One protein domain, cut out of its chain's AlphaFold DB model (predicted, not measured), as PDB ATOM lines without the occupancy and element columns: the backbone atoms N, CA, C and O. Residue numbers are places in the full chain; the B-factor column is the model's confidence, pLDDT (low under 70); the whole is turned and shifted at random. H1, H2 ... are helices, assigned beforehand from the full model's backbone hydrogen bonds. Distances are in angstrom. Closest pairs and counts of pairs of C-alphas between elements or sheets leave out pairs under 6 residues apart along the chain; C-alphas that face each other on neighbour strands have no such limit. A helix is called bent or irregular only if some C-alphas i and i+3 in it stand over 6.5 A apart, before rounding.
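This is residues 171 to 275 of the 392 residues of the protein "DNA helicase" of Oceanotoga teriensis (UniProt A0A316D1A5). Two helical hairpins, H1 with H2 and H4 with H5, make two layers packed partly face to face, with the helices of one crossing those of the other at steep angles. H3, between the hairpins along the chain, stands about at a right angle to H2 and runs from it toward the start of H4, while the ragged last helix, H6, lies near the later ends of H2 and H5. The printed part has 105 residues with six named helices, H1 to H6 in order, and no named strand; its class is all helix. It is compact, with a radius of gyration of the C-alphas of 13.4 A and spans of 39 by 26 by 23 A.

H1, residues 171 to 183, begins at C-alpha 171 (29.451, -10.674, 89.713) and measures 18.8 A. H2, residues 186 to 203, is the longest helix, 26.1 A. H3 holds residues 217 to 226 and H4 residues 232 to 240. H5, residues 247 to 261, begins at C-alpha 247 (28.606, -18.845, 91.864) and measures 21.6 A. H6, residues 264 to 274, ends at C-alpha 274 (29.884, -9.858, 82.216); it is irregular, with C-alphas 269 and 272 7.5 A apart.

H1 and H2 are a hairpin at a shallow tilt of 11 degrees, opposite ways; their closest C-alphas, of Leu 177 and Ile 189, are 5.9 A apart. With residues 191 to 198 alone H2 touches H3, about perpendicular at 88 degrees, closest at the C-alphas of Arg 194 and Val 217, 5.5 A. H2 and H4 only just touch, with 3 pairs of C-alphas within 8 A, closest at Asp 190 and Ile 236, 6.9 A. H3 and H4 touch only at the corner, and only just, with 3 such pairs, closest at Leu 225 and Tyr 232, 6.0 A. H4 and H5 are a hairpin at 6 degrees that only just touches, with 3 such pairs, closest at Leu 239 and Phe 253, 7.5 A. H5 touches H1 with residues 247 to 251 alone, closest at the C-alphas of Ile 174 and Lys 251, 6.6 A. H5 and H6 are close but not clearly touching, the C-alphas of Ala 259 and Ile 267 being 7.5 A apart. H3 and H5 are apart. In H1, H2 and H4 every O i to N i+4 pair is within hydrogen-bond range; H3 has 5 of 6, H5 10 of 11, and H6 1 of 7 beside 4 of 8 O i to N i+3 pairs.

The C-alphas farthest apart, of Asn 212 and Lys 243, are 40.6 A apart. The printed part has no cut. The link from H2 to H3, residues 204 to 216, is long. The mean pLDDT of the printed part is 85.3, and residues 264 to 269 are under 70.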
ATOM      1  N   LYS A 171      28.946 -10.025  88.492       87.94
ATOM      2  CA  LYS A 171      29.451 -10.674  89.713       87.94
ATOM      3  C   LYS A 171      28.847 -10.091  90.992       87.94
ATOM      4  O   LYS A 171      28.565 -10.840  91.925       87.94
ATOM      5  N   ASP A 172      28.595  -8.780  91.029       86.31
ATOM      6  CA  ASP A 172      28.036  -8.112  92.205       86.31
ATOM      7  C   ASP A 172      26.584  -8.554  92.423       86.31
ATOM      8  O   ASP A 172      26.180  -8.852  93.549       86.31
ATOM      9  N   TYR A 173      25.813  -8.675  91.336       90.75
ATOM     10  CA  TYR A 173      24.452  -9.211  91.377       90.75
ATOM     11  C   TYR A 173      24.438 -10.687  91.784       90.75
ATOM     12  O   TYR A 173      23.597 -11.078  92.592       90.75
ATOM     13  N   ILE A 174      25.379 -11.501  91.290       92.06
ATOM     14  CA  ILE A 174      25.499 -12.909  91.697       92.06
ATOM     15  C   ILE A 174      25.782 -13.009  93.198       92.06
ATOM     16  O   ILE A 174      25.109 -13.767  93.890       92.06
ATOM     17  N   ASN A 175      26.720 -12.223  93.729       89.06
ATOM     18  CA  ASN A 175      27.045 -12.243  95.156       89.06
ATOM     19  C   ASN A 175      25.850 -11.832  96.030       89.06
ATOM     20  O   ASN A 175      25.568 -12.495  97.031       89.06
ATOM     21  N   GLN A 176      25.106 -10.795  95.624       89.06
ATOM     22  CA  GLN A 176      23.859 -10.407  96.293       89.06
ATOM     23  C   GLN A 176      22.821 -11.538  96.251       89.06
ATOM     24  O   GLN A 176      22.196 -11.844  97.265       89.06
ATOM     25  N   LEU A 177      22.664 -12.204  95.102       92.62
ATOM     26  CA  LEU A 177      21.736 -13.323  94.954       92.62
ATOM     27  C   LEU A 177      22.122 -14.511  95.827       92.62
ATOM     28  O   LEU A 177      21.262 -15.060  96.501       92.62
ATOM     29  N   LEU A 178      23.398 -14.894  95.860       91.44
ATOM     30  CA  LEU A 178      23.879 -15.995  96.695       91.44
ATOM     31  C   LEU A 178      23.598 -15.757  98.181       91.44
ATOM     32  O   LEU A 178      23.274 -16.697  98.907       91.44
ATOM     33  N   PHE A 179      23.717 -14.511  98.636       88.00
ATOM     34  CA  PHE A 179      23.405 -14.138 100.010       88.00
ATOM     35  C   PHE A 179      21.906 -14.261 100.319       88.00
ATOM     36  O   PHE A 179      21.534 -14.879 101.316       88.00
ATOM     37  N   GLU A 180      21.038 -13.738  99.451       88.75
ATOM     38  CA  GLU A 180      19.583 -13.778  99.659       88.75
ATOM     39  C   GLU A 180      18.972 -15.170  99.414       88.75
ATOM     40  O   GLU A 180      18.025 -15.552 100.105       88.75
ATOM     41  N   LEU A 181      19.548 -15.972  98.507       89.19
ATOM     42  CA  LEU A 181      19.182 -17.378  98.281       89.19
ATOM     43  C   LEU A 181      19.383 -18.214  99.546       89.19
ATOM     44  O   LEU A 181      18.489 -18.961  99.931       89.19
ATOM     45  N   LYS A 182      20.500 -18.018 100.257       86.38
ATOM     46  CA  LYS A 182      20.755 -18.686 101.546       86.38
ATOM     47  C   LYS A 182      19.746 -18.306 102.633       86.38
ATOM     48  O   LYS A 182      19.507 -19.099 103.536       86.38
ATOM     49  N   LYS A 183      19.156 -17.109 102.553       85.12
ATOM     50  CA  LYS A 183      18.112 -16.638 103.477       85.12
ATOM     51  C   LYS A 183      16.700 -17.075 103.076       85.12
ATOM     52  O   LYS A 183      15.773 -16.868 103.852       85.12
ATOM     53  N   GLY A 184      16.512 -17.616 101.871       83.25
ATOM     54  CA  GLY A 184      15.189 -17.938 101.333       83.25
ATOM     55  C   GLY A 184      14.319 -16.706 101.046       83.25
ATOM     56  O   GLY A 184      13.094 -16.814 101.010       83.25
ATOM     57  N   ASN A 185      14.917 -15.524 100.851       83.50
ATOM     58  CA  ASN A 185      14.162 -14.286 100.650       83.50
ATOM     59  C   ASN A 185      13.825 -14.060  99.165       83.50
ATOM     60  O   ASN A 185      14.506 -13.321  98.448       83.50
ATOM     61  N   LEU A 186      12.732 -14.682  98.712       89.62
ATOM     62  CA  LEU A 186      12.230 -14.582  97.334       89.62
ATOM     63  C   LEU A 186      12.013 -13.130  96.872       89.62
ATOM     64  O   LEU A 186      12.280 -12.799  95.717       89.62
ATOM     65  N   HIS A 187      11.543 -12.260  97.769       86.62
ATOM     66  CA  HIS A 187      11.263 -10.861  97.454       86.62
ATOM     67  C   HIS A 187      12.539 -10.098  97.077       86.62
ATOM     68  O   HIS A 187      12.580  -9.412  96.054       86.62
ATOM     69  N   ASN A 188      13.602 -10.257  97.867       86.50
ATOM     70  CA  ASN A 188      14.882  -9.617  97.585       86.50
ATOM     71  C   ASN A 188      15.547 -10.195  96.332       86.50
ATOM     72  O   ASN A 188      16.098  -9.435  95.538       86.50
ATOM     73  N   ILE A 189      15.441 -11.510  96.110       91.62
ATOM     74  CA  ILE A 189      15.939 -12.176  94.895       91.62
ATOM     75  C   ILE A 189      15.310 -11.560  93.637       91.62
ATOM     76  O   ILE A 189      16.026 -11.166  92.712       91.62
ATOM     77  N   ASP A 190      13.981 -11.415  93.619       93.31
ATOM     78  CA  ASP A 190      13.245 -10.768  92.528       93.31
ATOM     79  C   ASP A 190      13.709  -9.314  92.316       93.31
ATOM     80  O   ASP A 190      13.989  -8.904  91.189       93.31
ATOM     81  N   ILE A 191      13.881  -8.535  93.391       90.12
ATOM     82  CA  ILE A 191      14.391  -7.157  93.303       90.12
ATOM     83  C   ILE A 191      15.796  -7.104  92.692       90.12
ATOM     84  O   ILE A 191      16.051  -6.245  91.843       90.12
ATOM     85  N   ILE A 192      16.712  -7.981  93.110       91.75
ATOM     86  CA  ILE A 192      18.096  -7.994  92.615       91.75
ATOM     87  C   ILE A 192      18.119  -8.298  91.111       91.75
ATOM     88  O   ILE A 192      18.784  -7.588  90.355       91.75
ATOM     89  N   ILE A 193      17.330  -9.275  90.654       93.88
ATOM     90  CA  ILE A 193      17.221  -9.612  89.227       93.88
ATOM     91  C   ILE A 193      16.608  -8.457  88.430       93.88
ATOM     92  O   ILE A 193      17.096  -8.124  87.351       93.88
ATOM     93  N   ARG A 194      15.576  -7.790  88.959       93.56
ATOM     94  CA  ARG A 194      14.990  -6.611  88.302       93.56
ATOM     95  C   ARG A 194      15.986  -5.456  88.193       93.56
ATOM     96  O   ARG A 194      16.070  -4.840  87.136       93.56
ATOM     97  N   LYS A 195      16.786  -5.193  89.233       91.19
ATOM     98  CA  LYS A 195      17.875  -4.197  89.183       91.19
ATOM     99  C   LYS A 195      18.924  -4.551  88.125       91.19
ATOM    100  O   LYS A 195      19.340  -3.665  87.382       91.19
ATOM    101  N   MET A 196      19.297  -5.829  88.024       92.75
ATOM    102  CA  MET A 196      20.206  -6.325  86.986       92.75
ATOM    103  C   MET A 196      19.654  -6.023  85.585       92.75
ATOM    104  O   MET A 196      20.364  -5.458  84.759       92.75
ATOM    105  N   PHE A 197      18.374  -6.310  85.328       91.50
ATOM    106  CA  PHE A 197      17.754  -5.995  84.036       91.50
ATOM    107  C   PHE A 197      17.644  -4.494  83.761       91.50
ATOM    108  O   PHE A 197      17.945  -4.076  82.648       91.50
ATOM    109  N   CYS A 198      17.313  -3.665  84.757       88.81
ATOM    110  CA  CYS A 198      17.371  -2.207  84.604       88.81
ATOM    111  C   CYS A 198      18.768  -1.739  84.169       88.81
ATOM    112  O   CYS A 198      18.882  -0.883  83.292       88.81
ATOM    113  N   ARG A 199      19.829  -2.309  84.757       85.31
ATOM    114  CA  ARG A 199      21.214  -1.983  84.401       85.31
ATOM    115  C   ARG A 199      21.551  -2.405  82.973       85.31
ATOM    116  O   ARG A 199      22.140  -1.614  82.248       85.31
ATOM    117  N   ILE A 200      21.145  -3.604  82.563       87.06
ATOM    118  CA  ILE A 200      21.336  -4.085  81.189       87.06
ATOM    119  C   ILE A 200      20.618  -3.161  80.193       87.06
ATOM    120  O   ILE A 200      21.235  -2.697  79.241       87.06
ATOM    121  N   CYS A 201      19.351  -2.814  80.442       85.81
ATOM    122  CA  CYS A 201      18.616  -1.868  79.600       85.81
ATOM    123  C   CYS A 201      19.310  -0.503  79.516       85.81
ATOM    124  O   CYS A 201      19.358   0.081  78.440       85.81
ATOM    125  N   PHE A 202      19.877  -0.010  80.621       83.56
ATOM    126  CA  PHE A 202      20.647   1.232  80.624       83.56
ATOM    127  C   PHE A 202      21.901   1.143  79.743       83.56
ATOM    128  O   PHE A 202      22.162   2.077  78.993       83.56
ATOM    129  N   ILE A 203      22.649   0.032  79.798       79.50
ATOM    130  CA  ILE A 203      23.847  -0.184  78.965       79.50
ATOM    131  C   ILE A 203      23.491  -0.127  77.470       79.50
ATOM    132  O   ILE A 203      24.220   0.485  76.698       79.50
ATOM    133  N   TYR A 204      22.342  -0.684  77.077       77.50
ATOM    134  CA  TYR A 204      21.846  -0.618  75.695       77.50
ATOM    135  C   TYR A 204      21.133   0.687  75.325       77.50
ATOM    136  O   TYR A 204      20.716   0.851  74.181       77.50
ATOM    137  N   GLY A 205      20.927   1.602  76.274       75.44
ATOM    138  CA  GLY A 205      20.132   2.810  76.045       75.44
ATOM    139  C   GLY A 205      18.636   2.545  75.834       75.44
ATOM    140  O   GLY A 205      17.929   3.395  75.295       75.44
ATOM    141  N   TYR A 206      18.121   1.387  76.256       83.12
ATOM    142  CA  TYR A 206      16.693   1.090  76.189       83.12
ATOM    143  C   TYR A 206      15.907   1.883  77.233       83.12
ATOM    144  O   TYR A 206      16.249   1.930  78.419       83.12
ATOM    145  N   VAL A 207      14.790   2.448  76.783       82.44
ATOM    146  CA  VAL A 207      13.891   3.279  77.586       82.44
ATOM    147  C   VAL A 207      12.472   2.726  77.589       82.44
ATOM    148  O   VAL A 207      12.040   2.006  76.687       82.44
ATOM    149  N   GLU A 208      11.730   3.066  78.635       83.00
ATOM    150  CA  GLU A 208      10.326   2.719  78.769       83.00
ATOM    151  C   GLU A 208       9.494   3.433  77.700       83.00
ATOM    152  O   GLU A 208       9.473   4.659  77.633       83.00
ATOM    153  N   LYS A 209       8.718   2.670  76.921       79.50
ATOM    154  CA  LYS A 209       7.878   3.211  75.839       79.50
ATOM    155  C   LYS A 209       6.879   4.281  76.299       79.50
ATOM    156  O   LYS A 209       6.603   5.206  75.551       79.50
ATOM    157  N   LYS A 210       6.325   4.147  77.510       78.94
ATOM    158  CA  LYS A 210       5.290   5.056  78.039       78.94
ATOM    159  C   LYS A 210       5.852   6.422  78.436       78.94
ATOM    160  O   LYS A 210       5.181   7.430  78.257       78.94
ATOM    161  N   THR A 211       7.048   6.450  79.021       78.50
ATOM    162  CA  THR A 211       7.610   7.661  79.648       78.50
ATOM    163  C   THR A 211       8.837   8.205  78.927       78.50
ATOM    164  O   THR A 211       9.266   9.317  79.227       78.50
ATOM    165  N   ASN A 212       9.405   7.434  77.996       78.88
ATOM    166  CA  ASN A 212      10.680   7.691  77.333       78.88
ATOM    167  C   ASN A 212      11.845   7.909  78.324       78.88
ATOM    168  O   ASN A 212      12.751   8.704  78.080       78.88
ATOM    169  N   ARG A 213      11.800   7.237  79.484       80.94
ATOM    170  CA  ARG A 213      12.817   7.305  80.550       80.94
ATOM    171  C   ARG A 213      13.432   5.935  80.819       80.94
ATOM    172  O   ARG A 213      12.892   4.910  80.409       80.94
ATOM    173  N   SER A 214      14.555   5.907  81.534       83.38
ATOM    174  CA  SER A 214      15.184   4.661  81.986       83.38
ATOM    175  C   SER A 214      14.236   3.822  82.848       83.38
ATOM    176  O   SER A 214      13.424   4.351  83.611       83.38
ATOM    177  N   PHE A 215      14.372   2.501  82.758       84.81
ATOM    178  CA  PHE A 215      13.550   1.574  83.528       84.81
ATOM    179  C   PHE A 215      13.783   1.680  85.034       84.81
ATOM    180  O   PHE A 215      14.909   1.798  85.513       84.81
ATOM    181  N   THR A 216      12.697   1.540  85.788       85.75
ATOM    182  CA  THR A 216      12.712   1.341  87.236       85.75
ATOM    183  C   THR A 216      12.445  -0.127  87.553       85.75
ATOM    184  O   THR A 216      11.923  -0.870  86.722       85.75
ATOM    185  N   VAL A 217      12.716  -0.538  88.794       87.06
ATOM    186  CA  VAL A 217      12.417  -1.895  89.282       87.06
ATOM    187  C   VAL A 217      10.931  -2.258  89.106       87.06
ATOM    188  O   VAL A 217      10.608  -3.427  88.912       87.06
ATOM    189  N   ASN A 218      10.014  -1.287  89.117       85.00
ATOM    190  CA  ASN A 218       8.593  -1.546  88.872       85.00
ATOM    191  C   ASN A 218       8.259  -1.617  87.378       85.00
ATOM    192  O   ASN A 218       7.599  -2.562  86.960       85.00
ATOM    193  N   THR A 219       8.756  -0.689  86.560       87.44
ATOM    194  CA  THR A 219       8.424  -0.671  85.123       87.44
ATOM    195  C   THR A 219       9.076  -1.828  84.362       87.44
ATOM    196  O   THR A 219       8.451  -2.409  83.478       87.44
ATOM    197  N   ILE A 220      10.279  -2.265  84.764       90.56
ATOM    198  CA  ILE A 220      10.901  -3.477  84.206       90.56
ATOM    199  C   ILE A 220      10.122  -4.742  84.587       90.56
ATOM    200  O   ILE A 220      10.058  -5.684  83.803       90.56
ATOM    201  N   LYS A 221       9.489  -4.776  85.771       91.75
ATOM    202  CA  LYS A 221       8.688  -5.927  86.219       91.75
ATOM    203  C   LYS A 221       7.531  -6.182  85.260       91.75
ATOM    204  O   LYS A 221       7.312  -7.324  84.872       91.75
ATOM    205  N   GLU A 222       6.811  -5.130  84.874       87.12
ATOM    206  CA  GLU A 222       5.703  -5.231  83.916       87.12
ATOM    207  C   GLU A 222       6.175  -5.797  82.572       87.12
ATOM    208  O   GLU A 222       5.528  -6.683  82.013       87.12
ATOM    209  N   GLN A 223       7.335  -5.353  82.082       87.38
ATOM    210  CA  GLN A 223       7.918  -5.874  80.845       87.38
ATOM    211  C   GLN A 223       8.353  -7.334  80.956       87.38
ATOM    212  O   GLN A 223       8.051  -8.125  80.070       87.38
ATOM    213  N   LEU A 224       9.031  -7.713  82.041       90.88
ATOM    214  CA  LEU A 224       9.473  -9.094  82.247       90.88
ATOM    215  C   LEU A 224       8.283 -10.052  82.365       90.88
ATOM    216  O   LEU A 224       8.334 -11.155  81.831       90.88
ATOM    217  N   LEU A 225       7.199  -9.625  83.022       89.81
ATOM    218  CA  LEU A 225       5.975 -10.417  83.161       89.81
ATOM    219  C   LEU A 225       5.165 -10.537  81.864       89.81
ATOM    220  O   LEU A 225       4.425 -11.505  81.717       89.81
ATOM    221  N   SER A 226       5.285  -9.572  80.952       86.38
ATOM    222  CA  SER A 226       4.597  -9.573  79.650       86.38
ATOM    223  C   SER A 226       5.467 -10.090  78.497       86.38
ATOM    224  O   SER A 226       5.016 -10.131  77.354       86.38
ATOM    225  N   CYS A 227       6.715 -10.483  78.765       85.44
ATOM    226  CA  CYS A 227       7.648 -10.923  77.736       85.44
ATOM    227  C   CYS A 227       7.397 -12.381  77.332       85.44
ATOM    228  O   CYS A 227       7.721 -13.304  78.069       85.44
ATOM    229  N   ASN A 228       6.919 -12.604  76.106       86.38
ATOM    230  CA  ASN A 228       6.633 -13.951  75.595       86.38
ATOM    231  C   ASN A 228       7.876 -14.851  75.463       86.38
ATOM    232  O   ASN A 228       7.743 -16.071  75.407       86.38
ATOM    233  N   LYS A 229       9.086 -14.274  75.402       85.44
ATOM    234  CA  LYS A 229      10.337 -15.044  75.287       85.44
ATOM    235  C   LYS A 229      10.747 -15.712  76.610       85.44
ATOM    236  O   LYS A 229      11.583 -16.618  76.603       85.44
ATOM    237  N   ILE A 230      10.195 -15.274  77.749       87.00
ATOM    238  CA  ILE A 230      10.546 -15.804  79.070       87.00
ATOM    239  C   ILE A 230       9.327 -16.020  79.965       87.00
ATOM    240  O   ILE A 230       8.499 -15.143  80.159       87.00
ATOM    241  N   ASP A 231       9.286 -17.165  80.640       91.75
ATOM    242  CA  ASP A 231       8.430 -17.311  81.814       91.75
ATOM    243  C   ASP A 231       9.185 -16.794  83.041       91.75
ATOM    244  O   ASP A 231       9.947 -17.523  83.689       91.75
ATOM    245  N   TYR A 232       9.035 -15.498  83.318       92.25
ATOM    246  CA  TYR A 232       9.775 -14.846  84.393       92.25
ATOM    247  C   TYR A 232       9.464 -15.463  85.763       92.25
ATOM    248  O   TYR A 232      10.386 -15.791  86.507       92.25
ATOM    249  N   LYS A 233       8.182 -15.697  86.080       90.62
ATOM    250  CA  LYS A 233       7.759 -16.230  87.388       90.62
ATOM    251  C   LYS A 233       8.369 -17.606  87.645       90.62
ATOM    252  O   LYS A 233       9.003 -17.808  88.682       90.62
ATOM    253  N   ASN A 234       8.246 -18.522  86.685       90.88
ATOM    254  CA  ASN A 234       8.822 -19.857  86.827       90.88
ATOM    255  C   ASN A 234      10.353 -19.835  86.803       90.88
ATOM    256  O   ASN A 234      10.982 -20.661  87.460       90.88
ATOM    257  N   SER A 235      10.970 -18.868  86.118       92.56
ATOM    258  CA  SER A 235      12.425 -18.682  86.164       92.56
ATOM    259  C   SER A 235      12.901 -18.310  87.572       92.56
ATOM    260  O   SER A 235      13.838 -18.929  88.074       92.56
ATOM    261  N   ILE A 236      12.232 -17.372  88.250       92.06
ATOM    262  CA  ILE A 236      12.574 -17.007  89.634       92.06
ATOM    263  C   ILE A 236      12.380 -18.200  90.580       92.06
ATOM    264  O   ILE A 236      13.263 -18.494  91.386       92.06
ATOM    265  N   LEU A 237      11.272 -18.939  90.449       90.94
ATOM    266  CA  LEU A 237      11.034 -20.146  91.250       90.94
ATOM    267  C   LEU A 237      12.098 -21.221  91.000       90.94
ATOM    268  O   LEU A 237      12.586 -21.840  91.944       90.94
ATOM    269  N   LYS A 238      12.506 -21.419  89.741       91.12
ATOM    270  CA  LYS A 238      13.562 -22.369  89.375       91.12
ATOM    271  C   LYS A 238      14.899 -21.995  90.004       91.12
ATOM    272  O   LYS A 238      15.575 -22.891  90.495       91.12
ATOM    273  N   LEU A 239      15.256 -20.708  90.019       91.25
ATOM    274  CA  LEU A 239      16.463 -20.217  90.691       91.25
ATOM    275  C   LEU A 239      16.421 -20.507  92.197       91.25
ATOM    276  O   LEU A 239      17.396 -20.999  92.759       91.25
ATOM    277  N   CYS A 240      15.281 -20.255  92.841       88.00
ATOM    278  CA  CYS A 240      15.121 -20.492  94.277       88.00
ATOM    279  C   CYS A 240      15.183 -21.984  94.633       88.00
ATOM    280  O   CYS A 240      15.689 -22.334  95.691       88.00
ATOM    281  N   ASN A 241      14.739 -22.865  93.735       88.12
ATOM    282  CA  ASN A 241      14.724 -24.316  93.939       88.12
ATOM    283  C   ASN A 241      15.990 -25.037  93.432       88.12
ATOM    284  O   ASN A 241      15.990 -26.265  93.305       88.12
ATOM    285  N   MET A 242      17.064 -24.314  93.100       86.50
ATOM    286  CA  MET A 242      18.327 -24.948  92.712       86.50
ATOM    287  C   MET A 242      18.911 -25.747  93.883       86.50
ATOM    288  O   MET A 242      18.956 -25.270  95.012       86.50
ATOM    289  N   LYS A 243      19.379 -26.973  93.610       80.81
ATOM    290  CA  LYS A 243      19.944 -27.872  94.635       80.81
ATOM    291  C   LYS A 243      21.263 -27.364  95.222       80.81
ATOM    292  O   LYS A 243      21.605 -27.718  96.343       80.81
ATOM    293  N   ASN A 244      22.008 -26.579  94.448       79.44
ATOM    294  CA  ASN A 244      23.263 -25.970  94.852       79.44
ATOM    295  C   ASN A 244      23.289 -24.513  94.372       79.44
ATOM    296  O   ASN A 244      22.862 -24.204  93.257       79.44
ATOM    297  N   TYR A 245      23.766 -23.623  95.238       83.19
ATOM    298  CA  TYR A 245      23.936 -22.201  94.958       83.19
ATOM    299  C   TYR A 245      25.426 -21.901  94.798       83.19
ATOM    300  O   TYR A 245      26.012 -21.145  95.574       83.19
ATOM    301  N   SER A 246      26.079 -22.529  93.819       88.31
ATOM    302  CA  SER A 246      27.441 -22.132  93.465       88.31
ATOM    303  C   SER A 246      27.421 -20.885  92.576       88.31
ATOM    304  O   SER A 246      26.504 -20.681  91.774       88.31
ATOM    305  N   PHE A 247      28.457 -20.051  92.688       89.50
ATOM    306  CA  PHE A 247      28.606 -18.845  91.864       89.50
ATOM    307  C   PHE A 247      28.469 -19.153  90.366       89.50
ATOM    308  O   PHE A 247      27.736 -18.472  89.652       89.50
ATOM    309  N   ASN A 248      29.101 -20.234  89.902       89.06
ATOM    310  CA  ASN A 248      29.078 -20.638  88.497       89.06
ATOM    311  C   ASN A 248      27.694 -21.098  88.024       89.06
ATOM    312  O   ASN A 248      27.315 -20.814  86.888       89.06
ATOM    313  N   GLU A 249      26.930 -21.799  88.861       90.75
ATOM    314  CA  GLU A 249      25.577 -22.237  88.506       90.75
ATOM    315  C   GLU A 249      24.612 -21.055  88.411       90.75
ATOM    316  O   GLU A 249      23.872 -20.947  87.431       90.75
ATOM    317  N   VAL A 250      24.673 -20.128  89.373       92.00
ATOM    318  CA  VAL A 250      23.875 -18.894  89.331       92.00
ATOM    319  C   VAL A 250      24.287 -18.033  88.135       92.00
ATOM    320  O   VAL A 250      23.418 -17.573  87.398       92.00
ATOM    321  N   LYS A 251      25.593 -17.886  87.857       92.38
ATOM    322  CA  LYS A 251      26.096 -17.175  86.667       92.38
ATOM    323  C   LYS A 251      25.527 -17.767  85.377       92.38
ATOM    324  O   LYS A 251      24.964 -17.034  84.567       92.38
ATOM    325  N   LYS A 252      25.611 -19.093  85.202       91.00
ATOM    326  CA  LYS A 252      25.050 -19.798  84.034       91.00
ATOM    327  C   LYS A 252      23.544 -19.575  83.904       91.00
ATOM    328  O   LYS A 252      23.058 -19.314  82.805       91.00
ATOM    329  N   PHE A 253      22.814 -19.647  85.016       93.19
ATOM    330  CA  PHE A 253      21.377 -19.397  85.028       93.19
ATOM    331  C   PHE A 253      21.048 -17.971  84.566       93.19
ATOM    332  O   PHE A 253      20.236 -17.798  83.656       93.19
ATOM    333  N   LEU A 254      21.707 -16.955  85.132       93.00
ATOM    334  CA  LEU A 254      21.470 -15.555  84.773       93.00
ATOM    335  C   LEU A 254      21.815 -15.270  83.311       93.00
ATOM    336  O   LEU A 254      21.011 -14.656  82.617       93.00
ATOM    337  N   LEU A 255      22.947 -15.774  82.810       90.56
ATOM    338  CA  LEU A 255      23.314 -15.638  81.398       90.56
ATOM    339  C   LEU A 255      22.269 -16.279  80.477       90.56
ATOM    340  O   LEU A 255      21.907 -15.689  79.462       90.56
ATOM    341  N   SER A 256      21.715 -17.434  80.861       90.50
ATOM    342  CA  SER A 256      20.628 -18.065  80.102       90.50
ATOM    343  C   SER A 256      19.344 -17.232  80.096       90.50
ATOM    344  O   SER A 256      18.606 -17.247  79.114       90.50
ATOM    345  N   LEU A 257      19.065 -16.498  81.176       91.06
ATOM    346  CA  LEU A 257      17.901 -15.622  81.264       91.06
ATOM    347  C   LEU A 257      18.099 -14.366  80.408       91.06
ATOM    348  O   LEU A 257      17.189 -13.978  79.684       91.06
ATOM    349  N   ILE A 258      19.297 -13.778  80.448       90.06
ATOM    350  CA  ILE A 258      19.682 -12.626  79.623       90.06
ATOM    351  C   ILE A 258      19.582 -12.988  78.136       90.06
ATOM    352  O   ILE A 258      18.914 -12.280  77.388       90.06
ATOM    353  N   ALA A 259      20.149 -14.124  77.723       87.75
ATOM    354  CA  ALA A 259      20.158 -14.563  76.326       87.75
ATOM    355  C   ALA A 259      18.768 -14.883  75.745       87.75
ATOM    356  O   ALA A 259      18.603 -14.924  74.532       87.75
ATOM    357  N   LYS A 260      17.755 -15.121  76.588       88.19
ATOM    358  CA  LYS A 260      16.367 -15.272  76.119       88.19
ATOM    359  C   LYS A 260      15.695 -13.935  75.819       88.19
ATOM    360  O   LYS A 260      14.720 -13.904  75.076       88.19
ATOM    361  N   ILE A 261      16.157 -12.853  76.439       85.06
ATOM    362  CA  ILE A 261      15.525 -11.533  76.343       85.06
ATOM    363  C   ILE A 261      16.238 -10.670  75.303       85.06
ATOM    364  O   ILE A 261      15.566 -10.007  74.516       85.06
ATOM    365  N   PHE A 262      17.570 -10.706  75.300       83.38
ATOM    366  CA  PHE A 262      18.435  -9.899  74.442       83.38
ATOM    367  C   PHE A 262      19.052 -10.762  73.342       83.38
ATOM    368  O   PHE A 262      19.427 -11.909  73.596       83.38
ATOM    369  N   ASP A 263      19.158 -10.213  72.134       74.06
ATOM    370  CA  ASP A 263      19.641 -10.961  70.977       74.06
ATOM    371  C   ASP A 263      21.186 -11.025  70.971       74.06
ATOM    372  O   ASP A 263      21.886 -10.304  71.686       74.06
ATOM    373  N   SER A 264      21.770 -11.917  70.166       65.75
ATOM    374  CA  SER A 264      23.218 -12.190  70.190       65.75
ATOM    375  C   SER A 264      24.107 -11.004  69.786       65.75
ATOM    376  O   SER A 264      25.278 -10.967  70.161       65.75
ATOM    377  N   SER A 265      23.579 -10.054  69.006       62.03
ATOM    378  CA  SER A 265      24.261  -8.797  68.661       62.03
ATOM    379  C   SER A 265      24.428  -7.891  69.875       62.03
ATOM    380  O   SER A 265      25.476  -7.266  70.029       62.03
ATOM    381  N   ASP A 266      23.426  -7.888  70.748       62.50
ATOM    382  CA  ASP A 266      23.383  -7.076  71.954       62.50
ATOM    383  C   ASP A 266      24.400  -7.635  72.961       62.50
ATOM    384  O   ASP A 266      25.230  -6.911  73.501       62.50
ATOM    385  N   ILE A 267      24.450  -8.959  73.148       62.06
ATOM    386  CA  ILE A 267      25.315  -9.597  74.160       62.06
ATOM    387  C   ILE A 267      26.804  -9.219  74.009       62.06
ATOM    388  O   ILE A 267      27.514  -9.143  75.011       62.06
ATOM    389  N   LYS A 268      27.281  -8.901  72.795       61.88
ATOM    390  CA  LYS A 268      28.662  -8.432  72.563       61.88
ATOM    391  C   LYS A 268      28.974  -7.090  73.240       61.88
ATOM    392  O   LYS A 268      30.124  -6.853  73.594       61.88
ATOM    393  N   THR A 269      27.978  -6.228  73.441       61.97
ATOM    394  CA  THR A 269      28.115  -4.938  74.141       61.97
ATOM    395  C   THR A 269      28.087  -5.086  75.668       61.97
ATOM    396  O   THR A 269      28.410  -4.139  76.379       61.97
ATOM    397  N   LEU A 270      27.749  -6.273  76.195       72.25
ATOM    398  CA  LEU A 270      27.757  -6.581  77.633       72.25
ATOM    399  C   LEU A 270      29.081  -7.155  78.141       72.25
ATOM    400  O   LEU A 270      29.148  -7.509  79.318       72.25
ATOM    401  N   ASN A 271      30.122  -7.255  77.311       72.88
ATOM    402  CA  ASN A 271      31.392  -7.849  77.728       72.88
ATOM    403  C   ASN A 271      31.936  -7.187  79.004       72.88
ATOM    404  O   ASN A 271      32.183  -7.895  79.969       72.88
ATOM    405  N   ASP A 272      31.950  -5.855  79.095       70.31
ATOM    406  CA  ASP A 272      32.420  -5.137  80.294       70.31
ATOM    407  C   ASP A 272      31.537  -5.354  81.539       70.31
ATOM    408  O   ASP A 272      31.979  -5.190  82.675       70.31
ATOM    409  N   PHE A 273      30.265  -5.713  81.344       80.25
ATOM    410  CA  PHE A 273      29.336  -6.038  82.427       80.25
ATOM    411  C   PHE A 273      29.462  -7.496  82.888       80.25
ATOM    412  O   PHE A 273      29.236  -7.790  84.064       80.25
ATOM    413  N   ILE A 274      29.774  -8.413  81.969       80.75
ATOM    414  CA  ILE A 274      29.884  -9.858  82.216       80.75
ATOM    415  C   ILE A 274      31.293 -10.239  82.686       80.75
ATOM    416  O   ILE A 274      31.437 -11.215  83.430       80.75
ATOM    417  N   ASP A 275      32.311  -9.499  82.244       71.75
ATOM    418  CA  ASP A 275      33.708  -9.801  82.505       71.75
ATOM    419  C   ASP A 275      34.093  -9.460  83.954       71.75
ATOM    420  O   ASP A 275      33.792  -8.393  84.493       71.75
TER     421      ASP A 275